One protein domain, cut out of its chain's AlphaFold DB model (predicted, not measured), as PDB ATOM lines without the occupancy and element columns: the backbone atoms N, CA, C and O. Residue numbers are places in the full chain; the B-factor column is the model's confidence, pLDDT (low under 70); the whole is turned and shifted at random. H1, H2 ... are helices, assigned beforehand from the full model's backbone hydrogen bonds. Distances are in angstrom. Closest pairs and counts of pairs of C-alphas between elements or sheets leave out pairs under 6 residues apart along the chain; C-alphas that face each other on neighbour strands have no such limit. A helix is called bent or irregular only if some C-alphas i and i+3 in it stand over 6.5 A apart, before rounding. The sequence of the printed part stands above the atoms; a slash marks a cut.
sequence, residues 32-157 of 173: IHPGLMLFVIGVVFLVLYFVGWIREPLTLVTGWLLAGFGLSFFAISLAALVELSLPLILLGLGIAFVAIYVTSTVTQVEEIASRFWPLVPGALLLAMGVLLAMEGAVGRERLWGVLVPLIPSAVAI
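What this domain is: This is residues 32 to 157 of the 173 residues of an uncharacterized protein of Chloroflexi bacterium (UniProt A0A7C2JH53). Five long helices form an up-and-down bundle: H1, H2 and H3 pack closely with H2 in the middle, the H5 and H6 hairpin joins more loosely, and short H4 sits at one end. The 126 printed residues have six named helices, H1 to H6 in order, and no named strand: all helix. The whole is compact, radius of gyration of the C-alphas 14.7 A, spanning 42 by 29 by 28 A.

Where its parts are: Find C-alpha 34 at (-24.490, 39.780, 4.665); H1 runs from there to residue 50, 24.7 A. Next come H2, residues 57 to 76, 28.7 A, and H3, residues 79 to 106, 38.1 A, irregular, C-alphas 83 and 86 being 7.9 A apart. After H4, residues 110 to 115, and H5, residues 119 to 138, 27.3 A, H6, residues 140 to 157, ends at (-10.475, 43.239, -8.030).

How they stand to each other: See hairpin H1 and H2 touch, closest C-alphas Gly 42 and Gly 63, 4.0 A, and hairpin H2 and H3, closest Gly 68 and Gly 92, 4.4 A. In hairpin H5 and H6, residues 131 to 135 only just touch residue 143, with 3 pairs of C-alphas within 8 A, the closest Glu 135 and Leu 143, 6.7 A. H4 is close to H3 but not clearly touching, closest C-alphas Ser 104 and Ala 113, 7.1 A. Every O i to N i+4 pair is within hydrogen-bond range in H1 and H2; H3 has 19 of 24, H4 1 of 2, H5 14 of 16, H6 10 of 14.

The domain as a whole: The printed part has no cut and no long link; 50 residues are under pLDDT 70, among them 104 to 129.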
ATOM      1  N   ILE A  32     -30.420  39.234   0.916       75.50
ATOM      2  CA  ILE A  32     -29.409  38.234   1.267       75.50
ATOM      3  C   ILE A  32     -28.677  38.692   2.520       75.50
ATOM      4  O   ILE A  32     -28.065  39.761   2.536       75.50
ATOM      5  N   HIS A  33     -28.687  37.848   3.554       81.50
ATOM      6  CA  HIS A  33     -28.004  38.162   4.799       81.50
ATOM      7  C   HIS A  33     -26.487  38.327   4.568       81.50
ATOM      8  O   HIS A  33     -25.840  37.384   4.098       81.50
ATOM      9  N   PRO A  34     -25.887  39.470   4.948       76.12
ATOM     10  CA  PRO A  34     -24.490  39.780   4.665       76.12
ATOM     11  C   PRO A  34     -23.494  38.736   5.166       76.12
ATOM     12  O   PRO A  34     -22.638  38.278   4.409       76.12
ATOM     13  N   GLY A  35     -23.659  38.279   6.410       82.06
ATOM     14  CA  GLY A  35     -22.815  37.217   6.960       82.06
ATOM     15  C   GLY A  35     -22.943  35.888   6.212       82.06
ATOM     16  O   GLY A  35     -21.941  35.235   5.931       82.06
ATOM     17  N   LEU A  36     -24.160  35.515   5.803       84.19
ATOM     18  CA  LEU A  36     -24.394  34.245   5.114       84.19
ATOM     19  C   LEU A  36     -23.725  34.246   3.736       84.19
ATOM     20  O   LEU A  36     -23.130  33.255   3.329       84.19
ATOM     21  N   MET A  37     -23.778  35.379   3.037       82.94
ATOM     22  CA  MET A  37     -23.111  35.543   1.751       82.94
ATOM     23  C   MET A  37     -21.591  35.405   1.871       82.94
ATOM     24  O   MET A  37     -20.997  34.630   1.124       82.94
ATOM     25  N   LEU A  38     -20.967  36.124   2.812       83.44
ATOM     26  CA  LEU A  38     -19.524  36.016   3.054       83.44
ATOM     27  C   LEU A  38     -19.133  34.570   3.381       83.44
ATOM     28  O   LEU A  38     -18.152  34.065   2.837       83.44
ATOM     29  N   PHE A  39     -19.950  33.883   4.185       87.25
ATOM     30  CA  PHE A  39     -19.737  32.480   4.524       87.25
ATOM     31  C   PHE A  39     -19.746  31.590   3.278       87.25
ATOM     32  O   PHE A  39     -18.795  30.845   3.047       87.25
ATOM     33  N   VAL A  40     -20.783  31.702   2.443       86.56
ATOM     34  CA  VAL A  40     -20.916  30.917   1.206       86.56
ATOM     35  C   VAL A  40     -19.750  31.178   0.255       86.56
ATOM     36  O   VAL A  40     -19.181  30.229  -0.281       86.56
ATOM     37  N   ILE A  41     -19.345  32.437   0.075       84.12
ATOM     38  CA  ILE A  41     -18.191  32.786  -0.765       84.12
ATOM     39  C   ILE A  41     -16.910  32.148  -0.218       84.12
ATOM     40  O   ILE A  41     -16.143  31.560  -0.982       84.12
ATOM     41  N   GLY A  42     -16.696  32.220   1.098       87.50
ATOM     42  CA  GLY A  42     -15.561  31.576   1.753       87.50
ATOM     43  C   GLY A  42     -15.527  30.072   1.501       87.50
ATOM     44  O   GLY A  42     -14.500  29.538   1.087       87.50
ATOM     45  N   VAL A  43     -16.671  29.397   1.645       89.56
ATOM     46  CA  VAL A  43     -16.809  27.963   1.348       89.56
ATOM     47  C   VAL A  43     -16.490  27.659  -0.116       89.56
ATOM     48  O   VAL A  43     -15.750  26.714  -0.383       89.56
ATOM     49  N   VAL A  44     -16.973  28.463  -1.070       86.06
ATOM     50  CA  VAL A  44     -16.653  28.288  -2.499       86.06
ATOM     51  C   VAL A  44     -15.142  28.362  -2.735       86.06
ATOM     52  O   VAL A  44     -14.593  27.514  -3.434       86.06
ATOM     53  N   PHE A  45     -14.450  29.319  -2.118       83.94
ATOM     54  CA  PHE A  45     -12.996  29.457  -2.244       83.94
ATOM     55  C   PHE A  45     -12.253  28.254  -1.658       83.94
ATOM     56  O   PHE A  45     -11.322  27.743  -2.280       83.94
ATOM     57  N   LEU A  46     -12.697  27.755  -0.503       87.75
ATOM     58  CA  LEU A  46     -12.137  26.546   0.100       87.75
ATOM     59  C   LEU A  46     -12.341  25.323  -0.800       87.75
ATOM     60  O   LEU A  46     -11.394  24.572  -1.026       87.75
ATOM     61  N   VAL A  47     -13.535  25.145  -1.371       87.00
ATOM     62  CA  VAL A  47     -13.819  24.054  -2.317       87.00
ATOM     63  C   VAL A  47     -12.909  24.150  -3.542       87.00
ATOM     64  O   VAL A  47     -12.282  23.160  -3.911       87.00
ATOM     65  N   LEU A  48     -12.776  25.337  -4.140       83.19
ATOM     66  CA  LEU A  48     -11.902  25.556  -5.299       83.19
ATOM     67  C   LEU A  48     -10.436  25.228  -4.994       83.19
ATOM     68  O   LEU A  48      -9.742  24.669  -5.848       83.19
ATOM     69  N   TYR A  49      -9.979  25.532  -3.778       82.81
ATOM     70  CA  TYR A  49      -8.636  25.191  -3.327       82.81
ATOM     71  C   TYR A  49      -8.452  23.679  -3.139       82.81
ATOM     72  O   TYR A  49      -7.543  23.091  -3.728       82.81
ATOM     73  N   PHE A  50      -9.331  23.021  -2.377       85.19
ATOM     74  CA  PHE A  50      -9.194  21.596  -2.053       85.19
ATOM     75  C   PHE A  50      -9.445  20.664  -3.244       85.19
ATOM     76  O   PHE A  50      -8.805  19.619  -3.343       85.19
ATOM     77  N   VAL A  51     -10.303  21.053  -4.191       86.25
ATOM     78  CA  VAL A  51     -10.481  20.338  -5.471       86.25
ATOM     79  C   VAL A  51      -9.272  20.547  -6.401       86.25
ATOM     80  O   VAL A  51      -9.109  19.850  -7.401       86.25
ATOM     81  N   GLY A  52      -8.364  21.465  -6.057       74.94
ATOM     82  CA  GLY A  52      -7.127  21.713  -6.790       74.94
ATOM     83  C   GLY A  52      -7.306  22.567  -8.041       74.94
ATOM     84  O   GLY A  52      -6.407  22.601  -8.873       74.94
ATOM     85  N   TRP A  53      -8.443  23.252  -8.178       73.50
ATOM     86  CA  TRP A  53      -8.701  24.156  -9.301       73.50
ATOM     87  C   TRP A  53      -7.920  25.462  -9.172       73.50
ATOM     88  O   TRP A  53      -7.430  25.979 -10.172       73.50
ATOM     89  N   ILE A  54      -7.783  25.979  -7.948       74.12
ATOM     90  CA  ILE A  54      -6.974  27.162  -7.643       74.12
ATOM     91  C   ILE A  54      -6.084  26.827  -6.448       74.12
ATOM     92  O   ILE A  54      -6.518  26.908  -5.304       74.12
ATOM     93  N   ARG A  55      -4.827  26.452  -6.697       73.50
ATOM     94  CA  ARG A  55      -3.855  26.131  -5.633       73.50
ATOM     95  C   ARG A  55      -3.045  27.339  -5.158       73.50
ATOM     96  O   ARG A  55      -1.933  27.186  -4.670       73.50
ATOM     97  N   GLU A  56      -3.620  28.530  -5.268       72.38
ATOM     98  CA  GLU A  56      -3.010  29.744  -4.736       72.38
ATOM     99  C   GLU A  56      -3.254  29.834  -3.225       72.38
ATOM    100  O   GLU A  56      -4.413  29.798  -2.800       72.38
ATOM    101  N   PRO A  57      -2.220  29.996  -2.386       69.25
ATOM    102  CA  PRO A  57      -2.397  30.025  -0.934       69.25
ATOM    103  C   PRO A  57      -3.260  31.172  -0.421       69.25
ATOM    104  O   PRO A  57      -3.972  31.020   0.570       69.25
ATOM    105  N   LEU A  58      -3.274  32.299  -1.132       70.50
ATOM    106  CA  LEU A  58      -4.192  33.400  -0.850       70.50
ATOM    107  C   LEU A  58      -5.663  32.979  -0.972       70.50
ATOM    108  O   LEU A  58      -6.497  33.504  -0.241       70.50
ATOM    109  N   THR A  59      -5.990  32.016  -1.837       76.19
ATOM    110  CA  THR A  59      -7.349  31.463  -1.979       76.19
ATOM    111  C   THR A  59      -7.780  30.743  -0.718       76.19
ATOM    112  O   THR A  59      -8.885  30.965  -0.231       76.19
ATOM    113  N   LEU A  60      -6.886  29.926  -0.163       80.88
ATOM    114  CA  LEU A  60      -7.105  29.213   1.088       80.88
ATOM    115  C   LEU A  60      -7.253  30.192   2.262       80.88
ATOM    116  O   LEU A  60      -8.218  30.098   3.019       80.88
ATOM    117  N   VAL A  61      -6.341  31.166   2.374       78.44
ATOM    118  CA  VAL A  61      -6.391  32.224   3.400       78.44
ATOM    119  C   VAL A  61      -7.711  32.992   3.313       78.44
ATOM    120  O   VAL A  61      -8.438  33.102   4.297       78.44
ATOM    121  N   THR A  62      -8.053  33.480   2.121       78.44
ATOM    122  CA  THR A  62      -9.284  34.241   1.873       78.44
ATOM    123  C   THR A  62     -10.520  33.391   2.155       78.44
ATOM    124  O   THR A  62     -11.451  33.870   2.793       78.44
ATOM    125  N   GLY A  63     -10.523  32.120   1.744       84.56
ATOM    126  CA  GLY A  63     -11.630  31.196   1.970       84.56
ATOM    127  C   GLY A  63     -11.935  30.995   3.453       84.56
ATOM    128  O   GLY A  63     -13.076  31.178   3.877       84.56
ATOM    129  N   TRP A  64     -10.913  30.701   4.261       87.12
ATOM    130  CA  TRP A  64     -11.078  30.533   5.706       87.12
ATOM    131  C   TRP A  64     -11.471  31.827   6.412       87.12
ATOM    132  O   TRP A  64     -12.318  31.792   7.302       87.12
ATOM    133  N   LEU A  65     -10.905  32.967   6.003       82.88
ATOM    134  CA  LEU A  65     -11.279  34.267   6.556       82.88
ATOM    135  C   LEU A  65     -12.739  34.599   6.260       82.88
ATOM    136  O   LEU A  65     -13.485  34.902   7.183       82.88
ATOM    137  N   LEU A  66     -13.172  34.504   5.002       85.25
ATOM    138  CA  LEU A  66     -14.550  34.800   4.611       85.25
ATOM    139  C   LEU A  66     -15.550  33.834   5.256       85.25
ATOM    140  O   LEU A  66     -16.613  34.270   5.690       85.25
ATOM    141  N   ALA A  67     -15.194  32.553   5.390       88.25
ATOM    142  CA  ALA A  67     -16.009  31.575   6.101       88.25
ATOM    143  C   ALA A  67     -16.123  31.916   7.597       88.25
ATOM    144  O   ALA A  67     -17.228  32.040   8.121       88.25
ATOM    145  N   GLY A  68     -15.001  32.137   8.287       85.25
ATOM    146  CA  GLY A  68     -14.999  32.483   9.710       85.25
ATOM    147  C   GLY A  68     -15.750  33.786   9.994       85.25
ATOM    148  O   GLY A  68     -16.649  33.812  10.833       85.25
ATOM    149  N   PHE A  69     -15.449  34.847   9.240       81.31
ATOM    150  CA  PHE A  69     -16.143  36.128   9.356       81.31
ATOM    151  C   PHE A  69     -17.623  36.010   9.023       81.31
ATOM    152  O   PHE A  69     -18.457  36.477   9.791       81.31
ATOM    153  N   GLY A  70     -17.966  35.390   7.897       84.94
ATOM    154  CA  GLY A  70     -19.350  35.265   7.467       84.94
ATOM    155  C   GLY A  70     -20.214  34.533   8.489       84.94
ATOM    156  O   GLY A  70     -21.308  34.997   8.817       84.94
ATOM    157  N   LEU A  71     -19.688  33.446   9.062       86.25
ATOM    158  CA  LEU A  71     -20.376  32.696  10.107       86.25
ATOM    159  C   LEU A  71     -20.591  33.542  11.366       86.25
ATOM    160  O   LEU A  71     -21.700  33.564  11.895       86.25
ATOM    161  N   SER A  72     -19.576  34.287  11.813       83.44
ATOM    162  CA  SER A  72     -19.718  35.206  12.947       83.44
ATOM    163  C   SER A  72     -20.737  36.305  12.663       83.44
ATOM    164  O   SER A  72     -21.614  36.543  13.484       83.44
ATOM    165  N   PHE A  73     -20.701  36.926  11.483       79.75
ATOM    166  CA  PHE A  73     -21.674  37.950  11.090       79.75
ATOM    167  C   PHE A  73     -23.099  37.420  11.028       79.75
ATOM    168  O   PHE A  73     -24.040  38.126  11.384       79.75
ATOM    169  N   PHE A  74     -23.265  36.180  10.578       84.62
ATOM    170  CA  PHE A  74     -24.554  35.512  10.587       84.62
ATOM    171  C   PHE A  74     -25.021  35.183  12.008       84.62
ATOM    172  O   PHE A  74     -26.178  35.410  12.333       84.62
ATOM    173  N   ALA A  75     -24.135  34.710  12.883       82.94
ATOM    174  CA  ALA A  75     -24.493  34.421  14.269       82.94
ATOM    175  C   ALA A  75     -24.946  35.684  15.022       82.94
ATOM    176  O   ALA A  75     -25.888  35.633  15.802       82.94
ATOM    177  N   ILE A  76     -24.315  36.828  14.756       79.62
ATOM    178  CA  ILE A  76     -24.584  38.103  15.443       79.62
ATOM    179  C   ILE A  76     -25.936  38.704  15.081       79.62
ATOM    180  O   ILE A  76     -26.506  39.447  15.876       79.62
ATOM    181  N   SER A  77     -26.458  38.407  13.893       75.62
ATOM    182  CA  SER A  77     -27.782  38.885  13.494       75.62
ATOM    183  C   SER A  77     -28.923  38.091  14.121       75.62
ATOM    184  O   SER A  77     -30.076  38.521  14.061       75.62
ATOM    185  N   LEU A  78     -28.621  36.964  14.769       82.06
ATOM    186  CA  LEU A  78     -29.576  36.275  15.620       82.06
ATOM    187  C   LEU A  78     -29.766  37.117  16.884       82.06
ATOM    188  O   LEU A  78     -28.824  37.318  17.647       82.06
ATOM    189  N   ALA A  79     -30.993  37.591  17.121       70.31
ATOM    190  CA  ALA A  79     -31.315  38.531  18.201       70.31
ATOM    191  C   ALA A  79     -30.796  38.096  19.589       70.31
ATOM    192  O   ALA A  79     -30.424  38.936  20.401       70.31
ATOM    193  N   ALA A  80     -30.709  36.786  19.838       77.88
ATOM    194  CA  ALA A  80     -30.198  36.210  21.082       77.88
ATOM    195  C   ALA A  80     -28.675  36.363  21.293       77.88
ATOM    196  O   ALA A  80     -28.190  36.125  22.394       77.88
ATOM    197  N   LEU A  81     -27.913  36.715  20.255       77.44
ATOM    198  CA  LEU A  81     -26.445  36.714  20.253       77.44
ATOM    199  C   LEU A  81     -25.832  38.094  19.974       77.44
ATOM    200  O   LEU A  81     -24.609  38.220  19.899       77.44
ATOM    201  N   VAL A  82     -26.657  39.137  19.856       73.31
ATOM    202  CA  VAL A  82     -26.204  40.508  19.568       73.31
ATOM    203  C   VAL A  82     -25.223  41.019  20.626       73.31
ATOM    204  O   VAL A  82     -24.221  41.635  20.271       73.31
ATOM    205  N   GLU A  83     -25.464  40.723  21.907       77.12
ATOM    206  CA  GLU A  83     -24.584  41.122  23.019       77.12
ATOM    207  C   GLU A  83     -23.226  40.404  22.993       77.12
ATOM    208  O   GLU A  83     -22.231  40.903  23.516       77.12
ATOM    209  N   LEU A  84     -23.154  39.252  22.319       76.31
ATOM    210  CA  LEU A  84     -21.934  38.467  22.139       76.31
ATOM    211  C   LEU A  84     -21.208  38.817  20.836       76.31
ATOM    212  O   LEU A  84     -20.337  38.064  20.397       76.31
ATOM    213  N   SER A  85     -21.519  39.958  20.211       73.25
ATOM    214  CA  SER A  85     -21.010  40.257  18.874       73.25
ATOM    215  C   SER A  85     -19.496  40.322  18.781       73.25
ATOM    216  O   SER A  85     -18.904  39.732  17.883       73.25
ATOM    217  N   LEU A  86     -18.860  41.003  19.730       74.94
ATOM    218  CA  LEU A  86     -17.408  41.105  19.765       74.94
ATOM    219  C   LEU A  86     -16.743  39.733  20.022       74.94
ATOM    220  O   LEU A  86     -15.886  39.348  19.223       74.94
ATOM    221  N   PRO A  87     -17.156  38.953  21.046       78.38
ATOM    222  CA  PRO A  87     -16.677  37.584  21.238       78.38
ATOM    223  C   PRO A  87     -16.828  36.700  19.998       78.38
ATOM    224  O   PRO A  87     -15.893  35.990  19.642       78.38
ATOM    225  N   LEU A  88     -17.976  36.755  19.319       77.38
ATOM    226  CA  LEU A  88     -18.250  35.929  18.143       77.38
ATOM    227  C   LEU A  88     -17.369  36.306  16.952       77.38
ATOM    228  O   LEU A  88     -16.878  35.410  16.266       77.38
ATOM    229  N   ILE A  89     -17.126  37.600  16.712       77.88
ATOM    230  CA  ILE A  89     -16.196  38.060  15.666       77.88
ATOM    231  C   ILE A  89     -14.786  37.549  15.956       77.88
ATOM    232  O   ILE A  89     -14.157  36.952  15.084       77.88
ATOM    233  N   LEU A  90     -14.307  37.737  17.188       77.50
ATOM    234  CA  LEU A  90     -12.973  37.299  17.599       77.50
ATOM    235  C   LEU A  90     -12.820  35.777  17.523       77.50
ATOM    236  O   LEU A  90     -11.777  35.287  17.101       77.50
ATOM    237  N   LEU A  91     -13.866  35.033  17.879       77.06
ATOM    238  CA  LEU A  91     -13.879  33.577  17.815       77.06
ATOM    239  C   LEU A  91     -13.863  33.077  16.365       77.06
ATOM    240  O   LEU A  91     -13.080  32.185  16.049       77.06
ATOM    241  N   GLY A  92     -14.639  33.683  15.463       80.75
ATOM    242  CA  GLY A  92     -14.598  33.356  14.031       80.75
ATOM    243  C   GLY A  92     -13.249  33.667  13.385       80.75
ATOM    244  O   GLY A  92     -12.723  32.843  12.639       80.75
ATOM    245  N   LEU A  93     -12.645  34.811  13.731       77.56
ATOM    246  CA  LEU A  93     -11.271  35.161  13.353       77.56
ATOM    247  C   LEU A  93     -10.266  34.135  13.878       77.56
ATOM    248  O   LEU A  93      -9.430  33.653  13.120       77.56
ATOM    249  N   GLY A  94     -10.355  33.785  15.161       76.25
ATOM    250  CA  GLY A  94      -9.473  32.809  15.794       76.25
ATOM    251  C   GLY A  94      -9.553  31.442  15.118       76.25
ATOM    252  O   GLY A  94      -8.523  30.868  14.775       76.25
ATOM    253  N   ILE A  95     -10.767  30.953  14.846       78.62
ATOM    254  CA  ILE A  95     -10.986  29.696  14.118       78.62
ATOM    255  C   ILE A  95     -10.414  29.782  12.704       78.62
ATOM    256  O   ILE A  95      -9.730  28.851  12.281       78.62
ATOM    257  N   ALA A  96     -10.639  30.889  11.988       80.25
ATOM    258  CA  ALA A  96     -10.059  31.089  10.666       80.25
ATOM    259  C   ALA A  96      -8.525  31.028  10.723       80.25
ATOM    260  O   ALA A  96      -7.926  30.295   9.945       80.25
ATOM    261  N   PHE A  97      -7.874  31.698  11.679       77.19
ATOM    262  CA  PHE A  97      -6.414  31.634  11.822       77.19
ATOM    263  C   PHE A  97      -5.898  30.238  12.124       77.19
ATOM    264  O   PHE A  97      -4.922  29.809  11.510       77.19
ATOM    265  N   VAL A  98      -6.554  29.519  13.034       78.44
ATOM    266  CA  VAL A  98      -6.189  28.135  13.347       78.44
ATOM    267  C   VAL A  98      -6.347  27.258  12.107       78.44
ATOM    268  O   VAL A  98      -5.436  26.503  11.776       78.44
ATOM    269  N   ALA A  99      -7.454  27.391  11.378       79.62
ATOM    270  CA  ALA A  99      -7.705  26.617  10.170       79.62
ATOM    271  C   ALA A  99      -6.660  26.900   9.085       79.62
ATOM    272  O   ALA A  99      -6.136  25.961   8.484       79.62
ATOM    273  N   ILE A 100      -6.296  28.168   8.876       75.00
ATOM    274  CA  ILE A 100      -5.252  28.536   7.919       75.00
ATOM    275  C   ILE A 100      -3.895  27.984   8.378       75.00
ATOM    276  O   ILE A 100      -3.211  27.379   7.567       75.00
ATOM    277  N   TYR A 101      -3.530  28.107   9.662       73.00
ATOM    278  CA  TYR A 101      -2.264  27.580  10.196       73.00
ATOM    279  C   TYR A 101      -2.140  26.062  10.004       73.00
ATOM    280  O   TYR A 101      -1.122  25.555   9.523       73.00
ATOM    281  N   VAL A 102      -3.196  25.322  10.348       76.62
ATOM    282  CA  VAL A 102      -3.246  23.862  10.187       76.62
ATOM    283  C   VAL A 102      -3.164  23.487   8.709       76.62
ATOM    284  O   VAL A 102      -2.420  22.591   8.328       76.62
ATOM    285  N   THR A 103      -3.888  24.188   7.841       72.94
ATOM    286  CA  THR A 103      -3.883  23.852   6.414       72.94
ATOM    287  C   THR A 103      -2.588  24.258   5.713       72.94
ATOM    288  O   THR A 103      -2.125  23.499   4.865       72.94
ATOM    289  N   SER A 104      -1.945  25.365   6.099       67.69
ATOM    290  CA  SER A 104      -0.644  25.794   5.564       67.69
ATOM    291  C   SER A 104       0.503  24.875   5.980       67.69
ATOM    292  O   SER A 104       1.401  24.620   5.181       67.69
ATOM    293  N   THR A 105       0.464  24.349   7.211       67.69
ATOM    294  CA  THR A 105       1.471  23.390   7.702       67.69
ATOM    295  C   THR A 105       1.339  22.030   7.020       67.69
ATOM    296  O   THR A 105       2.345  21.422   6.671       67.69
ATOM    297  N   VAL A 106       0.113  21.579   6.745       65.38
ATOM    298  CA  VAL A 106      -0.143  20.316   6.030       65.38
ATOM    299  C   VAL A 106       0.217  20.398   4.542       65.38
ATOM    300  O   VAL A 106       0.633  19.401   3.957       65.38
ATOM    301  N   THR A 107       0.072  21.567   3.913       63.41
ATOM    302  CA  THR A 107       0.286  21.736   2.461       63.41
ATOM    303  C   THR A 107       1.697  22.195   2.073       63.41
ATOM    304  O   THR A 107       1.941  22.412   0.890       63.41
ATOM    305  N   GLN A 108       2.632  22.303   3.030       60.44
ATOM    306  CA  GLN A 108       4.006  22.804   2.820       60.44
ATOM    307  C   GLN A 108       4.058  24.159   2.097       60.44
ATOM    308  O   GLN A 108       4.968  24.442   1.320       60.44
ATOM    309  N   VAL A 109       3.091  25.038   2.363       56.66
ATOM    310  CA  VAL A 109       3.124  26.414   1.856       56.66
ATOM    311  C   VAL A 109       4.072  27.245   2.738       56.66
ATOM    312  O   VAL A 109       3.670  28.177   3.432       56.66
ATOM    313  N   GLU A 110       5.350  26.874   2.772       51.44
ATOM    314  CA  GLU A 110       6.374  27.523   3.606       51.44
ATOM    315  C   GLU A 110       6.731  28.934   3.104       51.44
ATOM    316  O   GLU A 110       7.100  29.816   3.886       51.44
ATOM    317  N   GLU A 111       6.558  29.194   1.808       52.28
ATOM    318  CA  GLU A 111       7.018  30.436   1.179       52.28
ATOM    319  C   GLU A 111       6.103  31.643   1.468       52.28
ATOM    320  O   GLU A 111       6.572  32.770   1.618       52.28
ATOM    321  N   ILE A 112       4.793  31.418   1.640       50.69
ATOM    322  CA  ILE A 112       3.818  32.484   1.958       50.69
ATOM    323  C   ILE A 112       3.612  32.631   3.472       50.69
ATOM    324  O   ILE A 112       3.452  33.754   3.964       50.69
ATOM    325  N   ALA A 113       3.696  31.529   4.226       47.78
ATOM    326  CA  ALA A 113       3.607  31.535   5.688       47.78
ATOM    327  C   ALA A 113       4.768  32.290   6.366       47.78
ATOM    328  O   ALA A 113       4.636  32.722   7.507       47.78
ATOM    329  N   SER A 114       5.894  32.503   5.680       49.06
ATOM    330  CA  SER A 114       7.041  33.224   6.246       49.06
ATOM    331  C   SER A 114       7.034  34.735   5.976       49.06
ATOM    332  O   SER A 114       7.553  35.490   6.797       49.06
ATOM    333  N   ARG A 115       6.434  35.217   4.871       54.12
ATOM    334  CA  ARG A 115       6.612  36.621   4.430       54.12
ATOM    335  C   ARG A 115       5.497  37.592   4.836       54.12
ATOM    336  O   ARG A 115       5.788  38.747   5.130       54.12
ATOM    337  N   PHE A 116       4.239  37.147   4.882       53.06
ATOM    338  CA  PHE A 116       3.082  38.028   5.158       53.06
ATOM    339  C   PHE A 116       2.204  37.567   6.326       53.06
ATOM    340  O   PHE A 116       1.266  38.263   6.720       53.06
ATOM    341  N   TRP A 117       2.524  36.413   6.912       54.16
ATOM    342  CA  TRP A 117       1.714  35.756   7.934       54.16
ATOM    343  C   TRP A 117       1.448  36.557   9.212       54.16
ATOM    344  O   TRP A 117       0.356  36.408   9.737       54.16
ATOM    345  N   PRO A 118       2.340  37.427   9.725       59.59
ATOM    346  CA  PRO A 118       2.005  38.270  10.878       59.59
ATOM    347  C   PRO A 118       1.179  39.502  10.480       59.59
ATOM    348  O   PRO A 118       0.358  39.999  11.251       59.59
ATOM    349  N   LEU A 119       1.400  40.000   9.262       63.97
ATOM    350  CA  LEU A 119       0.825  41.245   8.759       63.97
ATOM    351  C   LEU A 119      -0.649  41.097   8.396       63.97
ATOM    352  O   LEU A 119      -1.428  41.988   8.707       63.97
ATOM    353  N   VAL A 120      -1.048  39.979   7.783       63.03
ATOM    354  CA  VAL A 120      -2.450  39.738   7.405       63.03
ATOM    355  C   VAL A 120      -3.377  39.665   8.636       63.03
ATOM    356  O   VAL A 120      -4.339  40.434   8.675       63.03
ATOM    357  N   PRO A 121      -3.095  38.854   9.679       59.03
ATOM    358  CA  PRO A 121      -3.833  38.889  10.940       59.03
ATOM    359  C   PRO A 121      -3.810  40.248  11.619       59.03
ATOM    360  O   PRO A 121      -4.858  40.724  12.050       59.03
ATOM    361  N   GLY A 122      -2.635  40.880  11.703       62.66
ATOM    362  CA  GLY A 122      -2.485  42.177  12.353       62.66
ATOM    363  C   GLY A 122      -3.318  43.261  11.672       62.66
ATOM    364  O   GLY A 122      -4.054  43.980  12.341       62.66
ATOM    365  N   ALA A 123      -3.270  43.337  10.340       65.44
ATOM    366  CA  ALA A 123      -4.053  44.283   9.554       65.44
ATOM    367  C   ALA A 123      -5.559  44.012   9.657       65.44
ATOM    368  O   ALA A 123      -6.336  44.958   9.725       65.44
ATOM    369  N   LEU A 124      -5.982  42.745   9.724       66.12
ATOM    370  CA  LEU A 124      -7.387  42.370   9.914       66.12
ATOM    371  C   LEU A 124      -7.913  42.725  11.302       66.12
ATOM    372  O   LEU A 124      -9.003  43.282  11.416       66.12
ATOM    373  N   LEU A 125      -7.140  42.441  12.350       65.56
ATOM    374  CA  LEU A 125      -7.478  42.839  13.715       65.56
ATOM    375  C   LEU A 125      -7.528  44.361  13.844       65.56
ATOM    376  O   LEU A 125      -8.441  44.890  14.471       65.56
ATOM    377  N   LEU A 126      -6.594  45.070  13.206       68.81
ATOM    378  CA  LEU A 126      -6.572  46.528  13.189       68.81
ATOM    379  C   LEU A 126      -7.766  47.099  12.418       68.81
ATOM    380  O   LEU A 126      -8.446  47.987  12.925       68.81
ATOM    381  N   ALA A 127      -8.074  46.551  11.239       69.88
ATOM    382  CA  ALA A 127      -9.249  46.927  10.462       69.88
ATOM    383  C   ALA A 127     -10.532  46.708  11.267       69.88
ATOM    384  O   ALA A 127     -11.363  47.605  11.306       69.88
ATOM    385  N   MET A 128     -10.667  45.575  11.967       67.12
ATOM    386  CA  MET A 128     -11.801  45.313  12.859       67.12
ATOM    387  C   MET A 128     -11.855  46.251  14.059       67.12
ATOM    388  O   MET A 128     -12.934  46.735  14.387       67.12
ATOM    389  N   GLY A 129     -10.720  46.561  14.683       66.50
ATOM    390  CA  GLY A 129     -10.652  47.542  15.764       66.50
ATOM    391  C   GLY A 129     -11.132  48.925  15.316       66.50
ATOM    392  O   GLY A 129     -11.952  49.541  15.993       66.50
ATOM    393  N   VAL A 130     -10.690  49.379  14.138       71.00
ATOM    394  CA  VAL A 130     -11.165  50.628  13.519       71.00
ATOM    395  C   VAL A 130     -12.663  50.556  13.238       71.00
ATOM    396  O   VAL A 130     -13.392  51.497  13.532       71.00
ATOM    397  N   LEU A 131     -13.140  49.432  12.713       69.00
ATOM    398  CA  LEU A 131     -14.541  49.243  12.356       69.00
ATOM    399  C   LEU A 131     -15.470  49.302  13.569       69.00
ATOM    400  O   LEU A 131     -16.485  49.987  13.530       69.00
ATOM    401  N   LEU A 132     -15.083  48.641  14.660       67.75
ATOM    402  CA  LEU A 132     -15.793  48.669  15.937       67.75
ATOM    403  C   LEU A 132     -15.767  50.069  16.562       67.75
ATOM    404  O   LEU A 132     -16.780  50.524  17.090       67.75
ATOM    405  N   ALA A 133     -14.640  50.780  16.461       64.94
ATOM    406  CA  ALA A 133     -14.548  52.168  16.903       64.94
ATOM    407  C   ALA A 133     -15.476  53.087  16.085       64.94
ATOM    408  O   ALA A 133     -16.135  53.961  16.646       64.94
ATOM    409  N   MET A 134     -15.578  52.868  14.769       67.06
ATOM    410  CA  MET A 134     -16.501  53.603  13.900       67.06
ATOM    411  C   MET A 134     -17.965  53.209  14.124       67.06
ATOM    412  O   MET A 134     -18.847  54.048  13.936       67.06
ATOM    413  N   GLU A 135     -18.242  51.973  14.549       67.69
ATOM    414  CA  GLU A 135     -19.595  51.489  14.844       67.69
ATOM    415  C   GLU A 135     -20.279  52.346  15.913       67.69
ATOM    416  O   GLU A 135     -21.453  52.688  15.768       67.69
ATOM    417  N   GLY A 136     -19.510  52.794  16.912       61.91
ATOM    418  CA  GLY A 136     -19.968  53.743  17.928       61.91
ATOM    419  C   GLY A 136     -20.274  55.153  17.403       61.91
ATOM    420  O   GLY A 136     -20.985  55.898  18.069       61.91
ATOM    421  N   ALA A 137     -19.779  55.526  16.216       61.09
ATOM    422  CA  ALA A 137     -19.926  56.866  15.643       61.09
ATOM    423  C   ALA A 137     -20.957  56.957  14.500       61.09
ATOM    424  O   ALA A 137     -21.624  57.978  14.362       61.09
ATOM    425  N   VAL A 138     -21.082  55.920  13.663       64.00
ATOM    426  CA  VAL A 138     -21.883  55.962  12.414       64.00
ATOM    427  C   VAL A 138     -23.110  55.035  12.464       64.00
ATOM    428  O   VAL A 138     -24.013  55.158  11.633       64.00
ATOM    429  N   GLY A 139     -23.184  54.155  13.469       67.75
ATOM    430  CA  GLY A 139     -24.249  53.169  13.633       67.75
ATOM    431  C   GLY A 139     -24.012  51.895  12.812       67.75
ATOM    432  O   GLY A 139     -23.616  51.944  11.643       67.75
ATOM    433  N   ARG A 140     -24.282  50.741  13.438       66.06
ATOM    434  CA  ARG A 140     -24.040  49.384  12.914       66.06
ATOM    435  C   ARG A 140     -24.576  49.202  11.489       66.06
ATOM    436  O   ARG A 140     -23.816  48.904  10.575       66.06
ATOM    437  N   GLU A 141     -25.863  49.439  11.267       67.12
ATOM    438  CA  GLU A 141     -26.521  49.146   9.982       67.12
ATOM    439  C   GLU A 141     -25.879  49.863   8.785       67.12
ATOM    440  O   GLU A 141     -25.730  49.285   7.708       67.12
ATOM    441  N   ARG A 142     -25.436  51.108   8.985       68.19
ATOM    442  CA  ARG A 142     -24.882  51.943   7.917       68.19
ATOM    443  C   ARG A 142     -23.448  51.558   7.563       68.19
ATOM    444  O   ARG A 142     -23.093  51.544   6.390       68.19
ATOM    445  N   LEU A 143     -22.640  51.215   8.566       69.69
ATOM    446  CA  LEU A 143     -21.280  50.713   8.365       69.69
ATOM    447  C   LEU A 143     -21.289  49.352   7.676       69.69
ATOM    448  O   LEU A 143     -20.639  49.175   6.646       69.69
ATOM    449  N   TRP A 144     -22.070  48.407   8.197       68.19
ATOM    450  CA  TRP A 144     -22.118  47.054   7.649       68.19
ATOM    451  C   TRP A 144     -22.742  47.011   6.250       68.19
ATOM    452  O   TRP A 144     -22.249  46.273   5.399       68.19
ATOM    453  N   GLY A 145     -23.737  47.860   5.964       66.88
ATOM    454  CA  GLY A 145     -24.325  47.984   4.627       66.88
ATOM    455  C   GLY A 145     -23.346  48.458   3.544       66.88
ATOM    456  O   GLY A 145     -23.531  48.131   2.376       66.88
ATOM    457  N   VAL A 146     -22.284  49.180   3.915       68.94
ATOM    458  CA  VAL A 146     -21.241  49.641   2.980       68.94
ATOM    459  C   VAL A 146     -20.059  48.675   2.935       68.94
ATOM    460  O   VAL A 146     -19.523  48.394   1.867       68.94
ATOM    461  N   LEU A 147     -19.647  48.143   4.083       69.88
ATOM    462  CA  LEU A 147     -18.457  47.302   4.184       69.88
ATOM    463  C   LEU A 147     -18.657  45.900   3.621       69.88
ATOM    464  O   LEU A 147     -17.746  45.363   2.991       69.88
ATOM    465  N   VAL A 148     -19.836  45.307   3.812       69.25
ATOM    466  CA  VAL A 148     -20.069  43.933   3.356       69.25
ATOM    467  C   VAL A 148     -20.014  43.810   1.830       69.25
ATOM    468  O   VAL A 148     -19.375  42.867   1.380       69.25
ATOM    469  N   PRO A 149     -20.549  44.746   1.023       67.50
ATOM    470  CA  PRO A 149     -20.357  44.732  -0.432       67.50
ATOM    471  C   PRO A 149     -18.917  45.040  -0.879       67.50
ATOM    472  O   PRO A 149     -18.492  44.619  -1.960       67.50
ATOM    473  N   LEU A 150     -18.142  45.776  -0.072       72.00
ATOM    474  CA  LEU A 150     -16.761  46.140  -0.406       72.00
ATOM    475  C   LEU A 150     -15.804  44.948  -0.327       72.00
ATOM    476  O   LEU A 150     -14.919  44.840  -1.168       72.00
ATOM    477  N   ILE A 151     -15.992  44.039   0.631       70.75
ATOM    478  CA  ILE A 151     -15.151  42.841   0.800       70.75
ATOM    479  C   ILE A 151     -15.116  41.955  -0.470       70.75
ATOM    480  O   ILE A 151     -14.033  41.768  -1.026       70.75
ATOM    481  N   PRO A 152     -16.245  41.438  -0.992       64.31
ATOM    482  CA  PRO A 152     -16.273  40.654  -2.225       64.31
ATOM    483  C   PRO A 152     -15.799  41.459  -3.439       64.31
ATOM    484  O   PRO A 152     -15.158  40.893  -4.321       64.31
ATOM    485  N   SER A 153     -16.032  42.776  -3.471       69.56
ATOM    486  CA  SER A 153     -15.528  43.652  -4.538       69.56
ATOM    487  C   SER A 153     -14.000  43.772  -4.518       69.56
ATOM    488  O   SER A 153     -13.359  43.658  -5.559       69.56
ATOM    489  N   ALA A 154     -13.395  43.936  -3.340       71.19
ATOM    490  CA  ALA A 154     -11.945  43.971  -3.173       71.19
ATOM    491  C   ALA A 154     -11.306  42.627  -3.549       71.19
ATOM    492  O   ALA A 154     -10.305  42.598  -4.264       71.19
ATOM    493  N   VAL A 155     -11.926  41.515  -3.140       67.88
ATOM    494  CA  VAL A 155     -11.499  40.159  -3.524       67.88
ATOM    495  C   VAL A 155     -11.582  39.970  -5.042       67.88
ATOM    496  O   VAL A 155     -10.633  39.480  -5.650       67.88
ATOM    497  N   ALA A 156     -12.674  40.407  -5.674       67.50
ATOM    498  CA  ALA A 156     -12.861  40.330  -7.121       67.50
ATOM    499  C   ALA A 156     -11.801  41.147  -7.889       67.50
ATOM    500  O   ALA A 156     -11.206  40.645  -8.844       67.50
ATOM    501  N   ILE A 157     -11.514  42.376  -7.445       74.44
ATOM    502  CA  ILE A 157     -10.475  43.239  -8.030       74.44
ATOM    503  C   ILE A 157      -9.091  42.599  -7.897       74.44
ATOM    504  O   ILE A 157      -8.329  42.572  -8.865       74.44
TER     505      ILE A 157